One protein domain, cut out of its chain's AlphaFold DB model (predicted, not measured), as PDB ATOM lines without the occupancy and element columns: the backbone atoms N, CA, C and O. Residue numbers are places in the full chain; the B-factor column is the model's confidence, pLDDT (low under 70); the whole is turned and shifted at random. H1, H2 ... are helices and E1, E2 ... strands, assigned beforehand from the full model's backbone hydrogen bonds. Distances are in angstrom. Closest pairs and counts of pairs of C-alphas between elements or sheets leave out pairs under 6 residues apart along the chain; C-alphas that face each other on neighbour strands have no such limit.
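What this domain is: This is residues 4 to 115 of the 122 residues of an uncharacterized protein of Corynebacterium halotolerans YIM 70093 = DSM 44683 (UniProt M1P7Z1). Five helices, H1, H2, H3, H4 and H6, cross one another in a compact body, with a small sheet, E2 E1 E3, along one side and its strand E3 near the middle. Residues 87 to 97 stick out at the end away from H1. The printed part has 112 residues, with named elements H1 H2 H3 E1 E2 H4 H5 H6 E3 along the chain; the sheet is antiparallel and the class mostly helix. The radius of gyration of the C-alphas is 14.1 A, and the spans are 43 by 31 by 27 A.

How they stand to each other: H1, residues 4 to 17, touches H2, residues 23 to 29, about perpendicular at 86 degrees; the closest C-alphas, of Ile 10 and Ala 26, are 5.8 A apart. H2 touches H3, residues 39 to 50, about perpendicular at 83 degrees, closest at C-alphas Val 23 and Val 45, 7.2 A. E1, residues 56 to 61, and E2, residues 64 to 67, form an antiparallel hairpin, with N 59 and O 66 at 2.8 A. H3 touches H4, residues 74 to 82, closest at C-alphas Leu 46 and Val 74, 6.0 A. H5, residues 85 to 89, is close to but not clearly touching H6, residues 100 to 110. H6 touches H2, closest at C-alphas Val 23 and Met 108, 5.1 A. E3, residues 111 to 114, is antiparallel to E1, with N 58 and O 112 at 2.8 A. In H1 to H6 every O i to N i+4 pair is within hydrogen-bond range.

Where its parts are: H1 begins at C-alpha 4, (41.459, 20.336, 62.809), and measures 20.1 A; H3 measures 16.3 A, H6 15.6 A and E1 15.4 A. E3 ends at C-alpha 114, (51.944, 16.956, 74.186).

The domain as a whole: C-alphas Asp 4 and Pro 94, the two farthest apart, are 45.3 A apart. The printed part has no cut and no long link. Residue 62 and residues 84 to 101 have pLDDT under 70.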
ATOM      1  N   ASP A   4      41.116  18.977  62.361       94.75
ATOM      2  CA  ASP A   4      41.459  20.336  62.809       94.75
ATOM      3  C   ASP A   4      40.643  20.763  64.039       94.75
ATOM      4  O   ASP A   4      41.194  21.302  64.998       94.75
ATOM      5  N   GLU A   5      39.336  20.476  64.050       95.88
ATOM      6  CA  GLU A   5      38.475  20.740  65.212       95.88
ATOM      7  C   GLU A   5      38.938  19.950  66.442       95.88
ATOM      8  O   GLU A   5      38.975  20.492  67.544       95.88
ATOM      9  N   ALA A   6      39.317  18.683  66.260       95.81
ATOM     10  CA  ALA A   6      39.812  17.847  67.346       95.81
ATOM     11  C   ALA A   6      41.158  18.351  67.895       95.81
ATOM     12  O   ALA A   6      41.329  18.393  69.111       95.81
ATOM     13  N   VAL A   7      42.082  18.790  67.030       96.31
ATOM     14  CA  VAL A   7      43.357  19.397  67.448       96.31
ATOM     15  C   VAL A   7      43.113  20.637  68.304       96.31
ATOM     16  O   VAL A   7      43.686  20.746  69.385       96.31
ATOM     17  N   GLU A   8      42.258  21.559  67.856       96.50
ATOM     18  CA  GLU A   8      41.970  22.792  68.602       96.50
ATOM     19  C   GLU A   8      41.344  22.505  69.971       96.50
ATOM     20  O   GLU A   8      41.728  23.111  70.970       96.50
ATOM     21  N   VAL A   9      40.417  21.548  70.038       96.25
ATOM     22  CA  VAL A   9      39.764  21.154  71.291       96.25
ATOM     23  C   VAL A   9      40.756  20.494  72.260       96.25
ATOM     24  O   VAL A   9      40.757  20.817  73.445       96.25
ATOM     25  N   ILE A  10      41.641  19.625  71.764       95.31
ATOM     26  CA  ILE A  10      42.700  18.999  72.572       95.31
ATOM     27  C   ILE A  10      43.667  20.056  73.119       95.31
ATOM     28  O   ILE A  10      44.019  20.020  74.295       95.31
ATOM     29  N   LEU A  11      44.080  21.011  72.287       95.19
ATOM     30  CA  LEU A  11      44.997  22.076  72.695       95.19
ATOM     31  C   LEU A  11      44.375  23.033  73.712       95.19
ATOM     32  O   LEU A  11      45.064  23.478  74.625       95.19
ATOM     33  N   ALA A  12      43.082  23.334  73.581       94.19
ATOM     34  CA  ALA A  12      42.366  24.145  74.560       94.19
ATOM     35  C   ALA A  12      42.336  23.470  75.942       94.19
ATOM     36  O   ALA A  12      42.600  24.130  76.945       94.19
ATOM     37  N   GLU A  13      42.089  22.157  75.990       94.00
ATOM     38  CA  GLU A  13      42.140  21.389  77.242       94.00
ATOM     39  C   GLU A  13      43.543  21.422  77.864       94.00
ATOM     40  O   GLU A  13      43.700  21.655  79.062       94.00
ATOM     41  N   MET A  14      44.580  21.231  77.048       92.62
ATOM     42  CA  MET A  14      45.970  21.291  77.503       92.62
ATOM     43  C   MET A  14      46.338  22.656  78.097       92.62
ATOM     44  O   MET A  14      47.000  22.715  79.136       92.62
ATOM     45  N   ASP A  15      45.890  23.754  77.476       91.88
ATOM     46  CA  ASP A  15      46.104  25.114  77.986       91.88
ATOM     47  C   ASP A  15      45.385  25.336  79.328       91.88
ATOM     48  O   ASP A  15      45.973  25.877  80.271       91.88
ATOM     49  N   GLU A  16      44.145  24.851  79.457       90.00
ATOM     50  CA  GLU A  16      43.372  24.935  80.702       90.00
ATOM     51  C   GLU A  16      44.041  24.153  81.841       90.00
ATOM     52  O   GLU A  16      44.206  24.669  82.953       90.00
ATOM     53  N   MET A  17      44.488  22.928  81.558       86.81
ATOM     54  CA  MET A  17      45.165  22.068  82.531       86.81
ATOM     55  C   MET A  17      46.615  22.494  82.800       86.81
ATOM     56  O   MET A  17      47.186  22.115  83.827       86.81
ATOM     57  N   ARG A  18      47.202  23.304  81.908       81.69
ATOM     58  CA  ARG A  18      48.636  23.636  81.854       81.69
ATOM     59  C   ARG A  18      49.520  22.390  81.849       81.69
ATOM     60  O   ARG A  18      50.578  22.378  82.485       81.69
ATOM     61  N   ASP A  19      49.064  21.341  81.176       84.94
ATOM     62  CA  ASP A  19      49.715  20.035  81.179       84.94
ATOM     63  C   ASP A  19      49.401  19.244  79.898       84.94
ATOM     64  O   ASP A  19      48.644  19.685  79.035       84.94
ATOM     65  N   TRP A  20      49.997  18.060  79.776       90.88
ATOM     66  CA  TRP A  20      49.658  17.082  78.741       90.88
ATOM     67  C   TRP A  20      48.306  16.413  79.013       90.88
ATOM     68  O   TRP A  20      47.859  16.294  80.154       90.88
ATOM     69  N   VAL A  21      47.684  15.883  77.958       93.12
ATOM     70  CA  VAL A  21      46.458  15.076  78.072       93.12
ATOM     71  C   VAL A  21      46.723  13.638  77.654       93.12
ATOM     72  O   VAL A  21      47.550  13.365  76.795       93.12
ATOM     73  N   SER A  22      46.033  12.674  78.257       94.69
ATOM     74  CA  SER A  22      46.085  11.282  77.785       94.69
ATOM     75  C   SER A  22      45.178  11.072  76.567       94.69
ATOM     76  O   SER A  22      44.273  11.872  76.334       94.69
ATOM     77  N   VAL A  23      45.332   9.965  75.832       95.62
ATOM     78  CA  VAL A  23      44.361   9.572  74.786       95.62
ATOM     79  C   VAL A  23      42.953   9.425  75.370       95.62
ATOM     80  O   VAL A  23      41.974   9.831  74.747       95.62
ATOM     81  N   ALA A  24      42.840   8.896  76.593       95.06
ATOM     82  CA  ALA A  24      41.560   8.831  77.297       95.06
ATOM     83  C   ALA A  24      40.996  10.230  77.609       95.06
ATOM     84  O   ALA A  24      39.789  10.438  77.500       95.06
ATOM     85  N   GLY A  25      41.871  11.176  77.964       94.44
ATOM     86  CA  GLY A  25      41.528  12.582  78.170       94.44
ATOM     87  C   GLY A  25      41.022  13.233  76.889       94.44
ATOM     88  O   GLY A  25      39.914  13.750  76.884       94.44
ATOM     89  N   ALA A  26      41.767  13.105  75.787       96.25
ATOM     90  CA  ALA A  26      41.389  13.636  74.478       96.25
ATOM     91  C   ALA A  26      40.016  13.129  74.007       96.25
ATOM     92  O   ALA A  26      39.189  13.922  73.567       96.25
ATOM     93  N   LEU A  27      39.730  11.832  74.175       96.62
ATOM     94  CA  LEU A  27      38.390  11.289  73.918       96.62
ATOM     95  C   LEU A  27      37.328  11.978  74.786       96.62
ATOM     96  O   LEU A  27      36.264  12.327  74.281       96.62
ATOM     97  N   GLY A  28      37.627  12.212  76.065       95.38
ATOM     98  CA  GLY A  28      36.741  12.918  76.990       95.38
ATOM     99  C   GLY A  28      36.402  14.339  76.538       95.38
ATOM    100  O   GLY A  28      35.227  14.699  76.551       95.38
ATOM    101  N   VAL A  29      37.386  15.114  76.066       95.25
ATOM    102  CA  VAL A  29      37.145  16.476  75.541       95.25
ATOM    103  C   VAL A  29      36.270  16.451  74.282       95.25
ATOM    104  O   VAL A  29      35.504  17.373  74.013       95.25
ATOM    105  N   MET A  30      36.320  15.353  73.527       94.00
ATOM    106  CA  MET A  30      35.469  15.114  72.361       94.00
ATOM    107  C   MET A  30      34.079  14.545  72.710       94.00
ATOM    108  O   MET A  30      33.373  14.087  71.810       94.00
ATOM    109  N   ASP A  31      33.686  14.551  73.987       95.19
ATOM    110  CA  ASP A  31      32.441  13.964  74.509       95.19
ATOM    111  C   ASP A  31      32.329  12.443  74.263       95.19
ATOM    112  O   ASP A  31      31.249  11.865  74.119       95.19
ATOM    113  N   ILE A  32      33.476  11.756  74.209       95.69
ATOM    114  CA  ILE A  32      33.574  10.304  74.056       95.69
ATOM    115  C   ILE A  32      34.153   9.719  75.338       95.69
ATOM    116  O   ILE A  32      35.332   9.851  75.662       95.69
ATOM    117  N   HIS A  33      33.337   8.972  76.071       92.19
ATOM    118  CA  HIS A  33      33.823   8.299  77.265       92.19
ATOM    119  C   HIS A  33      34.766   7.144  76.881       92.19
ATOM    120  O   HIS A  33      34.326   6.120  76.353       92.19
ATOM    121  N   ALA A  34      36.056   7.269  77.206       90.75
ATOM    122  CA  ALA A  34      37.126   6.371  76.757       90.75
ATOM    123  C   ALA A  34      36.842   4.871  76.979       90.75
ATOM    124  O   ALA A  34      37.162   4.038  76.134       90.75
ATOM    125  N   ARG A  35      36.165   4.511  78.079       87.75
ATOM    126  CA  ARG A  35      35.747   3.122  78.361       87.75
ATOM    127  C   ARG A  35      34.868   2.499  77.265       87.75
ATOM    128  O   ARG A  35      34.892   1.285  77.086       87.75
ATOM    129  N   TRP A  36      34.065   3.310  76.583       90.56
ATOM    130  CA  TRP A  36      33.101   2.877  75.567       90.56
ATOM    131  C   TRP A  36      33.507   3.310  74.159       90.56
ATOM    132  O   TRP A  36      32.750   3.081  73.219       90.56
ATOM    133  N   ALA A  37      34.690   3.910  74.010       92.62
ATOM    134  CA  ALA A  37      35.187   4.344  72.720       92.62
ATOM    135  C   ALA A  37      35.361   3.141  71.782       92.62
ATOM    136  O   ALA A  37      35.992   2.136  72.136       92.62
ATOM    137  N   SER A  38      34.823   3.242  70.569       93.81
ATOM    138  CA  SER A  38      35.047   2.256  69.514       93.81
ATOM    139  C   SER A  38      36.517   2.251  69.073       93.81
ATOM    140  O   SER A  38      37.302   3.132  69.433       93.81
ATOM    141  N   GLU A  39      36.940   1.233  68.321       93.31
ATOM    142  CA  GLU A  39      38.285   1.240  67.723       93.31
ATOM    143  C   GLU A  39      38.452   2.405  66.743       93.31
ATOM    144  O   GLU A  39      39.485   3.060  66.759       93.31
ATOM    145  N   GLU A  40      37.417   2.716  65.964       96.12
ATOM    146  CA  GLU A  40      37.401   3.840  65.023       96.12
ATOM    147  C   GLU A  40      37.584   5.190  65.730       96.12
ATOM    148  O   GLU A  40      38.381   6.010  65.287       96.12
ATOM    149  N   GLN A  41      36.917   5.401  66.868       96.19
ATOM    150  CA  GLN A  41      37.066   6.628  67.659       96.19
ATOM    151  C   GLN A  41      38.474   6.773  68.242       96.19
ATOM    152  O   GLN A  41      39.027   7.869  68.254       96.19
ATOM    153  N   VAL A  42      39.074   5.672  68.702       95.94
ATOM    154  CA  VAL A  42      40.464   5.697  69.173       95.94
ATOM    155  C   VAL A  42      41.420   5.939  68.011       95.94
ATOM    156  O   VAL A  42      42.273   6.813  68.119       95.94
ATOM    157  N   ARG A  43      41.253   5.228  66.890       96.81
ATOM    158  CA  ARG A  43      42.049   5.420  65.671       96.81
ATOM    159  C   ARG A  43      42.011   6.877  65.214       96.81
ATOM    160  O   ARG A  43      43.072   7.436  64.974       96.81
ATOM    161  N   PHE A  44      40.834   7.500  65.204       97.25
ATOM    162  CA  PHE A  44      40.677   8.908  64.852       97.25
ATOM    163  C   PHE A  44      41.562   9.828  65.708       97.25
ATOM    164  O   PHE A  44      42.232  10.702  65.165       97.25
ATOM    165  N   VAL A  45      41.614   9.629  67.031       96.94
ATOM    166  CA  VAL A  45      42.491  10.422  67.917       96.94
ATOM    167  C   VAL A  45      43.966  10.160  67.611       96.94
ATOM    168  O   VAL A  45      44.755  11.100  67.550       96.94
ATOM    169  N   LEU A  46      44.344   8.897  67.391       96.62
ATOM    170  CA  LEU A  46      45.726   8.528  67.071       96.62
ATOM    171  C   LEU A  46      46.201   9.161  65.756       96.62
ATOM    172  O   LEU A  46      47.283   9.740  65.721       96.62
ATOM    173  N   GLU A  47      45.381   9.088  64.710       96.56
ATOM    174  CA  GLU A  47      45.629   9.723  63.412       96.56
ATOM    175  C   GLU A  47      45.704  11.244  63.556       96.56
ATOM    176  O   GLU A  47      46.675  11.852  63.127       96.56
ATOM    177  N   THR A  48      44.740  11.853  64.254       96.38
ATOM    178  CA  THR A  48      44.708  13.306  64.496       96.38
ATOM    179  C   THR A  48      46.002  13.814  65.130       96.38
ATOM    180  O   THR A  48      46.507  14.864  64.750       96.38
ATOM    181  N   VAL A  49      46.548  13.087  66.106       94.88
ATOM    182  CA  VAL A  49      47.790  13.488  66.777       94.88
ATOM    183  C   VAL A  49      49.012  13.230  65.896       94.88
ATOM    184  O   VAL A  49      49.898  14.075  65.862       94.88
ATOM    185  N   LEU A  50      49.085  12.095  65.190       93.38
ATOM    186  CA  LEU A  50      50.242  11.771  64.341       93.38
ATOM    187  C   LEU A  50      50.334  12.644  63.084       93.38
ATOM    188  O   LEU A  50      51.444  12.972  62.669       93.38
ATOM    189  N   ASP A  51      49.196  13.029  62.509       93.62
ATOM    190  CA  ASP A  51      49.122  13.901  61.332       93.62
ATOM    191  C   ASP A  51      49.266  15.391  61.694       93.62
ATOM    192  O   ASP A  51      49.418  16.240  60.814       93.62
ATOM    193  N   SER A  52      49.216  15.729  62.986       91.50
ATOM    194  CA  SER A  52      49.343  17.103  63.463       91.50
ATOM    195  C   SER A  52      50.805  17.520  63.593       91.50
ATOM    196  O   SER A  52      51.589  16.917  64.323       91.50
ATOM    197  N   ASP A  53      51.151  18.658  62.992       89.44
ATOM    198  CA  ASP A  53      52.448  19.318  63.208       89.44
ATOM    199  C   ASP A  53      52.589  19.921  64.620       89.44
ATOM    200  O   ASP A  53      53.666  20.389  64.996       89.44
ATOM    201  N   ARG A  54      51.495  19.961  65.393       90.69
ATOM    202  CA  ARG A  54      51.423  20.619  66.706       90.69
ATOM    203  C   ARG A  54      51.362  19.643  67.868       90.69
ATOM    204  O   ARG A  54      51.712  20.038  68.968       90.69
ATOM    205  N   LEU A  55      50.878  18.423  67.645       93.00
ATOM    206  CA  LEU A  55      50.674  17.434  68.696       93.00
ATOM    207  C   LEU A  55      51.638  16.269  68.526       93.00
ATOM    208  O   LEU A  55      51.966  15.851  67.418       93.00
ATOM    209  N   HIS A  56      52.083  15.711  69.643       91.88
ATOM    210  CA  HIS A  56      53.015  14.596  69.651       91.88
ATOM    211  C   HIS A  56      52.661  13.600  70.748       91.88
ATOM    212  O   HIS A  56      52.251  13.979  71.842       91.88
ATOM    213  N   PHE A  57      52.890  12.314  70.481       93.56
ATOM    214  CA  PHE A  57      52.753  11.289  71.508       93.56
ATOM    215  C   PHE A  57      53.991  11.171  72.395       93.56
ATOM    216  O   PHE A  57      55.131  11.243  71.928       93.56
ATOM    217  N   GLY A  58      53.756  10.867  73.667       91.31
ATOM    218  CA  GLY A  58      54.770  10.499  74.641       91.31
ATOM    219  C   GLY A  58      54.269   9.471  75.656       91.31
ATOM    220  O   GLY A  58      53.080   9.173  75.759       91.31
ATOM    221  N   ARG A  59      55.209   8.911  76.417       88.50
ATOM    222  CA  ARG A  59      54.960   8.007  77.549       88.50
ATOM    223  C   ARG A  59      55.671   8.529  78.786       88.50
ATOM    224  O   ARG A  59      56.717   9.163  78.679       88.50
ATOM    225  N   ILE A  60      55.145   8.230  79.967       79.69
ATOM    226  CA  ILE A  60      55.832   8.577  81.216       79.69
ATOM    227  C   ILE A  60      57.004   7.617  81.422       79.69
ATOM    228  O   ILE A  60      56.827   6.405  81.539       79.69
ATOM    229  N   GLY A  61      58.211   8.178  81.444       75.50
ATOM    230  CA  GLY A  61      59.451   7.482  81.752       75.50
ATOM    231  C   GLY A  61      60.091   7.996  83.041       75.50
ATOM    232  O   GLY A  61      59.557   8.853  83.750       75.50
ATOM    233  N   THR A  62      61.276   7.473  83.349       68.62
ATOM    234  CA  THR A  62      62.062   7.858  84.527       68.62
ATOM    235  C   THR A  62      62.579   9.293  84.365       68.62
ATOM    236  O   THR A  62      63.643   9.517  83.798       68.62
ATOM    237  N   GLY A  63      61.805  10.278  84.830       70.69
ATOM    238  CA  GLY A  63      62.147  11.705  84.740       70.69
ATOM    239  C   GLY A  63      61.097  12.592  84.065       70.69
ATOM    240  O   GLY A  63      61.319  13.796  83.976       70.69
ATOM    241  N   GLY A  64      59.964  12.035  83.625       77.19
ATOM    242  CA  GLY A  64      58.857  12.794  83.040       77.19
ATOM    243  C   GLY A  64      58.391  12.218  81.708       77.19
ATOM    244  O   GLY A  64      58.582  11.031  81.434       77.19
ATOM    245  N   LEU A  65      57.757  13.055  80.890       82.75
ATOM    246  CA  LEU A  65      57.260  12.643  79.583       82.75
ATOM    247  C   LEU A  65      58.421  12.412  78.604       82.75
ATOM    248  O   LEU A  65      59.241  13.298  78.373       82.75
ATOM    249  N   VAL A  66      58.463  11.220  78.017       87.00
ATOM    250  CA  VAL A  66      59.412  10.816  76.980       87.00
ATOM    251  C   VAL A  66      58.659  10.722  75.652       87.00
ATOM    252  O   VAL A  66      57.698   9.953  75.568       87.00
ATOM    253  N   PRO A  67      59.059  11.474  74.613       87.75
ATOM    254  CA  PRO A  67      58.379  11.441  73.324       87.75
ATOM    255  C   PRO A  67      58.526  10.072  72.656       87.75
ATOM    256  O   PRO A  67      59.567   9.418  72.761       87.75
ATOM    257  N   LEU A  68      57.492   9.655  71.928       89.25
ATOM    258  CA  LEU A  68      57.567   8.483  71.063       89.25
ATOM    259  C   LEU A  68      58.404   8.770  69.806       89.25
ATOM    260  O   LEU A  68      58.484   9.931  69.373       89.25
ATOM    261  N   PRO A  69      58.999   7.731  69.188       88.12
ATOM    262  CA  PRO A  69      59.720   7.876  67.928       88.12
ATOM    263  C   PRO A  69      58.849   8.500  66.816       88.12
ATOM    264  O   PRO A  69      57.655   8.198  66.745       88.12
ATOM    265  N   PRO A  70      59.399   9.379  65.957       78.44
ATOM    266  CA  PRO A  70      58.670  10.018  64.849       78.44
ATOM    267  C   PRO A  70      58.043   9.045  63.854       78.44
ATOM    268  O   PRO A  70      57.022   9.368  63.266       78.44
ATOM    269  N   GLU A  71      58.623   7.867  63.700       87.94
ATOM    270  CA  GLU A  71      58.167   6.799  62.817       87.94
ATOM    271  C   GLU A  71      57.060   5.918  63.416       87.94
ATOM    272  O   GLU A  71      56.670   4.930  62.794       87.94
ATOM    273  N   THR A  72      56.580   6.240  64.623       90.88
ATOM    274  CA  THR A  72      55.508   5.480  65.273       90.88
ATOM    275  C   THR A  72      54.231   5.552  64.439       90.88
ATOM    276  O   THR A  72      53.748   6.645  64.152       90.88
ATOM    277  N   THR A  73      53.664   4.399  64.087       94.50
ATOM    278  CA  THR A  73      52.419   4.324  63.309       94.50
ATOM    279  C   THR A  73      51.192   4.136  64.196       94.50
ATOM    280  O   THR A  73      51.280   3.694  65.345       94.50
ATOM    281  N   VAL A  74      50.016   4.426  63.639       94.69
ATOM    282  CA  VAL A  74      48.724   4.176  64.290       94.69
ATOM    283  C   VAL A  74      48.572   2.701  64.661       94.69
ATOM    284  O   VAL A  74      48.128   2.391  65.763       94.69
ATOM    285  N   GLU A  75      48.973   1.782  63.781       94.50
ATOM    286  CA  GLU A  75      48.893   0.337  64.017       94.50
ATOM    287  C   GLU A  75      49.754  -0.075  65.208       94.50
ATOM    288  O   GLU A  75      49.285  -0.806  66.073       94.50
ATOM    289  N   GLN A  76      50.975   0.457  65.315       93.25
ATOM    290  CA  GLN A  76      51.852   0.181  66.454       93.25
ATOM    291  C   GLN A  76      51.254   0.681  67.775       93.25
ATOM    292  O   GLN A  76      51.411   0.036  68.815       93.25
ATOM    293  N   LEU A  77      50.562   1.823  67.746       93.31
ATOM    294  CA  LEU A  77      49.860   2.358  68.911       93.31
ATOM    295  C   LEU A  77      48.638   1.505  69.267       93.31
ATOM    296  O   LEU A  77      48.464   1.171  70.434       93.31
ATOM    297  N   LEU A  78      47.825   1.098  68.290       92.81
ATOM    298  CA  LEU A  78      46.682   0.208  68.518       92.81
ATOM    299  C   LEU A  78      47.123  -1.156  69.065       92.81
ATOM    300  O   LEU A  78      46.520  -1.649  70.019       92.81
ATOM    301  N   ASP A  79      48.200  -1.727  68.526       90.69
ATOM    302  CA  ASP A  79      48.792  -2.973  69.019       90.69
ATOM    303  C   ASP A  79      49.255  -2.837  70.475       90.69
ATOM    304  O   ASP A  79      49.058  -3.750  71.277       90.69
ATOM    305  N   GLU A  80      49.831  -1.690  70.856       87.38
ATOM    306  CA  GLU A  80      50.159  -1.405  72.254       87.38
ATOM    307  C   GLU A  80      48.902  -1.326  73.128       87.38
ATOM    308  O   GLU A  80      48.875  -1.922  74.202       87.38
ATOM    309  N   LEU A  81      47.862  -0.614  72.681       87.81
ATOM    310  CA  LEU A  81      46.617  -0.456  73.439       87.81
ATOM    311  C   LEU A  81      45.886  -1.791  73.651       87.81
ATOM    312  O   LEU A  81      45.141  -1.938  74.622       87.81
ATOM    313  N   HIS A  82      46.091  -2.758  72.755       85.06
ATOM    314  CA  HIS A  82      45.549  -4.111  72.856       85.06
ATOM    315  C   HIS A  82      46.485  -5.103  73.561       85.06
ATOM    316  O   HIS A  82      46.058  -6.222  73.871       85.06
ATOM    317  N   ARG A  83      47.738  -4.722  73.847       79.81
ATOM    318  CA  ARG A  83      48.700  -5.602  74.513       79.81
ATOM    319  C   ARG A  83      48.234  -5.912  75.934       79.81
ATOM    320  O   ARG A  83      47.930  -5.017  76.724       79.81
ATOM    321  N   ARG A  84      48.194  -7.199  76.284       63.66
ATOM    322  CA  ARG A  84      47.774  -7.631  77.622       63.66
ATOM    323  C   ARG A  84      48.812  -7.223  78.670       63.66
ATOM    324  O   ARG A  84      50.009  -7.369  78.431       63.66
ATOM    325  N   PRO A  85      48.402  -6.799  79.874       58.81
ATOM    326  CA  PRO A  85      49.350  -6.456  80.929       58.81
ATOM    327  C   PRO A  85      50.104  -7.648  81.502       58.81
ATOM    328  O   PRO A  85      51.118  -7.438  82.150       58.81
ATOM    329  N   GLU A  86      49.671  -8.884  81.259       56.97
ATOM    330  CA  GLU A  86      50.450 -10.090  81.582       56.97
ATOM    331  C   GLU A  86      51.829 -10.051  80.899       56.97
ATOM    332  O   GLU A  86      52.836 -10.419  81.497       56.97
ATOM    333  N   GLU A  87      51.888  -9.496  79.687       58.59
ATOM    334  CA  GLU A  87      53.123  -9.289  78.925       58.59
ATOM    335  C   GLU A  87      53.924  -8.068  79.415       58.59
ATOM    336  O   GLU A  87      55.129  -7.989  79.184       58.59
ATOM    337  N   LYS A  88      53.273  -7.119  80.106       52.34
ATOM    338  CA  LYS A  88      53.862  -5.842  80.558       52.34
ATOM    339  C   LYS A  88      54.312  -5.854  82.028       52.34
ATOM    340  O   LYS A  88      55.296  -5.204  82.366       52.34
ATOM    341  N   PHE A  89      53.621  -6.592  82.896       53.97
ATOM    342  CA  PHE A  89      53.797  -6.582  84.357       53.97
ATOM    343  C   PHE A  89      54.018  -7.980  84.970       53.97
ATOM    344  O   PHE A  89      54.188  -8.096  86.183       53.97
ATOM    345  N   GLY A  90      54.053  -9.047  84.164       55.31
ATOM    346  CA  GLY A  90      54.385 -10.408  84.605       55.31
ATOM    347  C   GLY A  90      53.230 -11.137  85.296       55.31
ATOM    348  O   GLY A  90      52.805 -12.171  84.799       55.31
ATOM    349  N   HIS A  91      52.690 -10.602  86.399       55.25
ATOM    350  CA  HIS A  91      51.468 -11.080  87.065       55.25
ATOM    351  C   HIS A  91      50.817  -9.952  87.879       55.25
ATOM    352  O   HIS A  91      51.497  -9.226  88.602       55.25
ATOM    353  N   GLY A  92      49.491  -9.826  87.794       57.16
ATOM    354  CA  GLY A  92      48.737  -8.961  88.701       57.16
ATOM    355  C   GLY A  92      48.615  -9.546  90.115       57.16
ATOM    356  O   GLY A  92      48.963 -10.709  90.339       57.16
ATOM    357  N   PRO A  93      48.133  -8.759  91.093       59.00
ATOM    358  CA  PRO A  93      47.962  -9.240  92.459       59.00
ATOM    359  C   PRO A  93      46.985 -10.434  92.526       59.00
ATOM    360  O   PRO A  93      46.076 -10.535  91.699       59.00
ATOM    361  N   PRO A  94      47.130 -11.345  93.508       53.66
ATOM    362  CA  PRO A  94      46.254 -12.509  93.638       53.66
ATOM    363  C   PRO A  94      44.773 -12.105  93.719       53.66
ATOM    364  O   PRO A  94      44.399 -11.300  94.569       53.66
ATOM    365  N   GLY A  95      43.933 -12.673  92.848       63.47
ATOM    366  CA  GLY A  95      42.497 -12.364  92.768       63.47
ATOM    367  C   GLY A  95      42.133 -11.185  91.858       63.47
ATOM    368  O   GLY A  95      40.958 -10.840  91.759       63.47
ATOM    369  N   TRP A  96      43.110 -10.578  91.184       58.34
ATOM    370  CA  TRP A  96      42.870  -9.582  90.145       58.34
ATOM    371  C   TRP A  96      42.709 -10.267  88.785       58.34
ATOM    372  O   TRP A  96      43.683 -10.744  88.207       58.34
ATOM    373  N   GLU A  97      41.475 -10.303  88.282       60.56
ATOM    374  CA  GLU A  97      41.163 -10.608  86.883       60.56
ATOM    375  C   GLU A  97      40.770  -9.308  86.187       60.56
ATOM    376  O   GLU A  97      39.631  -8.846  86.297       60.56
ATOM    377  N   PRO A  98      41.717  -8.648  85.528       58.28
ATOM    378  CA  PRO A  98      41.413  -7.421  84.831       58.28
ATOM    379  C   PRO A  98      40.606  -7.715  83.568       58.28
ATOM    380  O   PRO A  98      40.892  -8.648  82.816       58.28
ATOM    381  N   THR A  99      39.569  -6.918  83.323       63.19
ATOM    382  CA  THR A  99      38.816  -7.065  82.080       63.19
ATOM    383  C   THR A  99      39.608  -6.463  80.921       63.19
ATOM    384  O   THR A  99      40.346  -5.491  81.088       63.19
ATOM    385  N   VAL A 100      39.408  -6.980  79.705       59.88
ATOM    386  CA  VAL A 100      39.991  -6.405  78.472       59.88
ATOM    387  C   VAL A 100      39.688  -4.900  78.343       59.88
ATOM    388  O   VAL A 100      40.498  -4.137  77.820       59.88
ATOM    389  N   ILE A 101      38.546  -4.458  78.875       59.69
ATOM    390  CA  ILE A 101      38.130  -3.051  78.906       59.69
ATOM    391  C   ILE A 101      39.010  -2.229  79.859       59.69
ATOM    392  O   ILE A 101      39.414  -1.121  79.506       59.69
ATOM    393  N   ASP A 102      39.347  -2.768  81.033       73.50
ATOM    394  CA  ASP A 102      40.202  -2.078  82.005       73.50
ATOM    395  C   ASP A 102      41.638  -1.933  81.477       73.50
ATOM    396  O   ASP A 102      42.306  -0.937  81.751       73.50
ATOM    397  N   HIS A 103      42.094  -2.873  80.644       78.06
ATOM    398  CA  HIS A 103      43.409  -2.829  79.998       78.06
ATOM    399  C   HIS A 103      43.547  -1.715  78.987       78.06
ATOM    400  O   HIS A 103      44.444  -0.883  79.101       78.06
ATOM    401  N   ARG A 104      42.640  -1.698  78.012       84.88
ATOM    402  CA  ARG A 104      42.671  -0.710  76.942       84.88
ATOM    403  C   ARG A 104      42.510   0.695  77.512       84.88
ATOM    404  O   ARG A 104      43.222   1.602  77.099       84.88
ATOM    405  N   LEU A 105      41.630   0.864  78.506       87.25
ATOM    406  CA  LEU A 105      41.479   2.132  79.217       87.25
ATOM    407  C   LEU A 105      42.771   2.547  79.929       87.25
ATOM    408  O   LEU A 105      43.207   3.681  79.760       87.25
ATOM    409  N   THR A 106      43.409   1.633  80.666       86.19
ATOM    410  CA  THR A 106      44.686   1.917  81.341       86.19
ATOM    411  C   THR A 106      45.766   2.315  80.336       86.19
ATOM    412  O   THR A 106      46.434   3.324  80.525       86.19
ATOM    413  N   ALA A 107      45.896   1.588  79.224       87.88
ATOM    414  CA  ALA A 107      46.877   1.900  78.189       87.88
ATOM    415  C   ALA A 107      46.625   3.275  77.542       87.88
ATOM    416  O   ALA A 107      47.570   4.028  77.319       87.88
ATOM    417  N   MET A 108      45.360   3.646  77.309       91.31
ATOM    418  CA  MET A 108      45.004   4.988  76.824       91.31
ATOM    419  C   MET A 108      45.309   6.086  77.847       91.31
ATOM    420  O   MET A 108      45.632   7.200  77.447       91.31
ATOM    421  N   MET A 109      45.217   5.793  79.147       89.75
ATOM    422  CA  MET A 109      45.602   6.724  80.213       89.75
ATOM    423  C   MET A 109      47.121   6.875  80.362       89.75
ATOM    424  O   MET A 109      47.558   7.855  80.948       89.75
ATOM    425  N   GLU A 110      47.914   5.930  79.852       89.44
ATOM    426  CA  GLU A 110      49.387   5.946  79.896       89.44
ATOM    427  C   GLU A 110      50.039   6.484  78.607       89.44
ATOM    428  O   GLU A 110      51.261   6.664  78.557       89.44
ATOM    429  N   LEU A 111      49.242   6.712  77.559       92.44
ATOM    430  CA  LEU A 111      49.673   7.300  76.295       92.44
ATOM    431  C   LEU A 111      49.258   8.771  76.263       92.44
ATOM    432  O   LEU A 111      48.067   9.085  76.233       92.44
ATOM    433  N   PHE A 112      50.244   9.661  76.273       93.06
ATOM    434  CA  PHE A 112      50.036  11.095  76.452       93.06
ATOM    435  C   PHE A 112      50.290  11.871  75.170       93.06
ATOM    436  O   PHE A 112      51.105  11.470  74.343       93.06
ATOM    437  N   ILE A 113      49.586  12.983  75.042       92.88
ATOM    438  CA  ILE A 113      49.608  13.936  73.948       92.88
ATOM    439  C   ILE A 113      50.189  15.233  74.512       92.88
ATOM    440  O   ILE A 113      49.749  15.716  75.557       92.88
ATOM    441  N   ASP A 114      51.198  15.753  73.827       91.06
ATOM    442  CA  ASP A 114      51.944  16.956  74.186       91.06
ATOM    443  C   ASP A 114      51.996  17.916  72.992       91.06
ATOM    444  O   ASP A 114      52.046  17.469  71.844       91.06
ATOM    445  N   ASP A 115      52.004  19.216  73.264       88.75
ATOM    446  CA  ASP A 115      52.094  20.303  72.284       88.75
ATOM    447  C   ASP A 115      53.475  20.971  72.305       88.75
ATOM    448  O   ASP A 115      53.818  21.795  71.451       88.75
TER     449      ASP A 115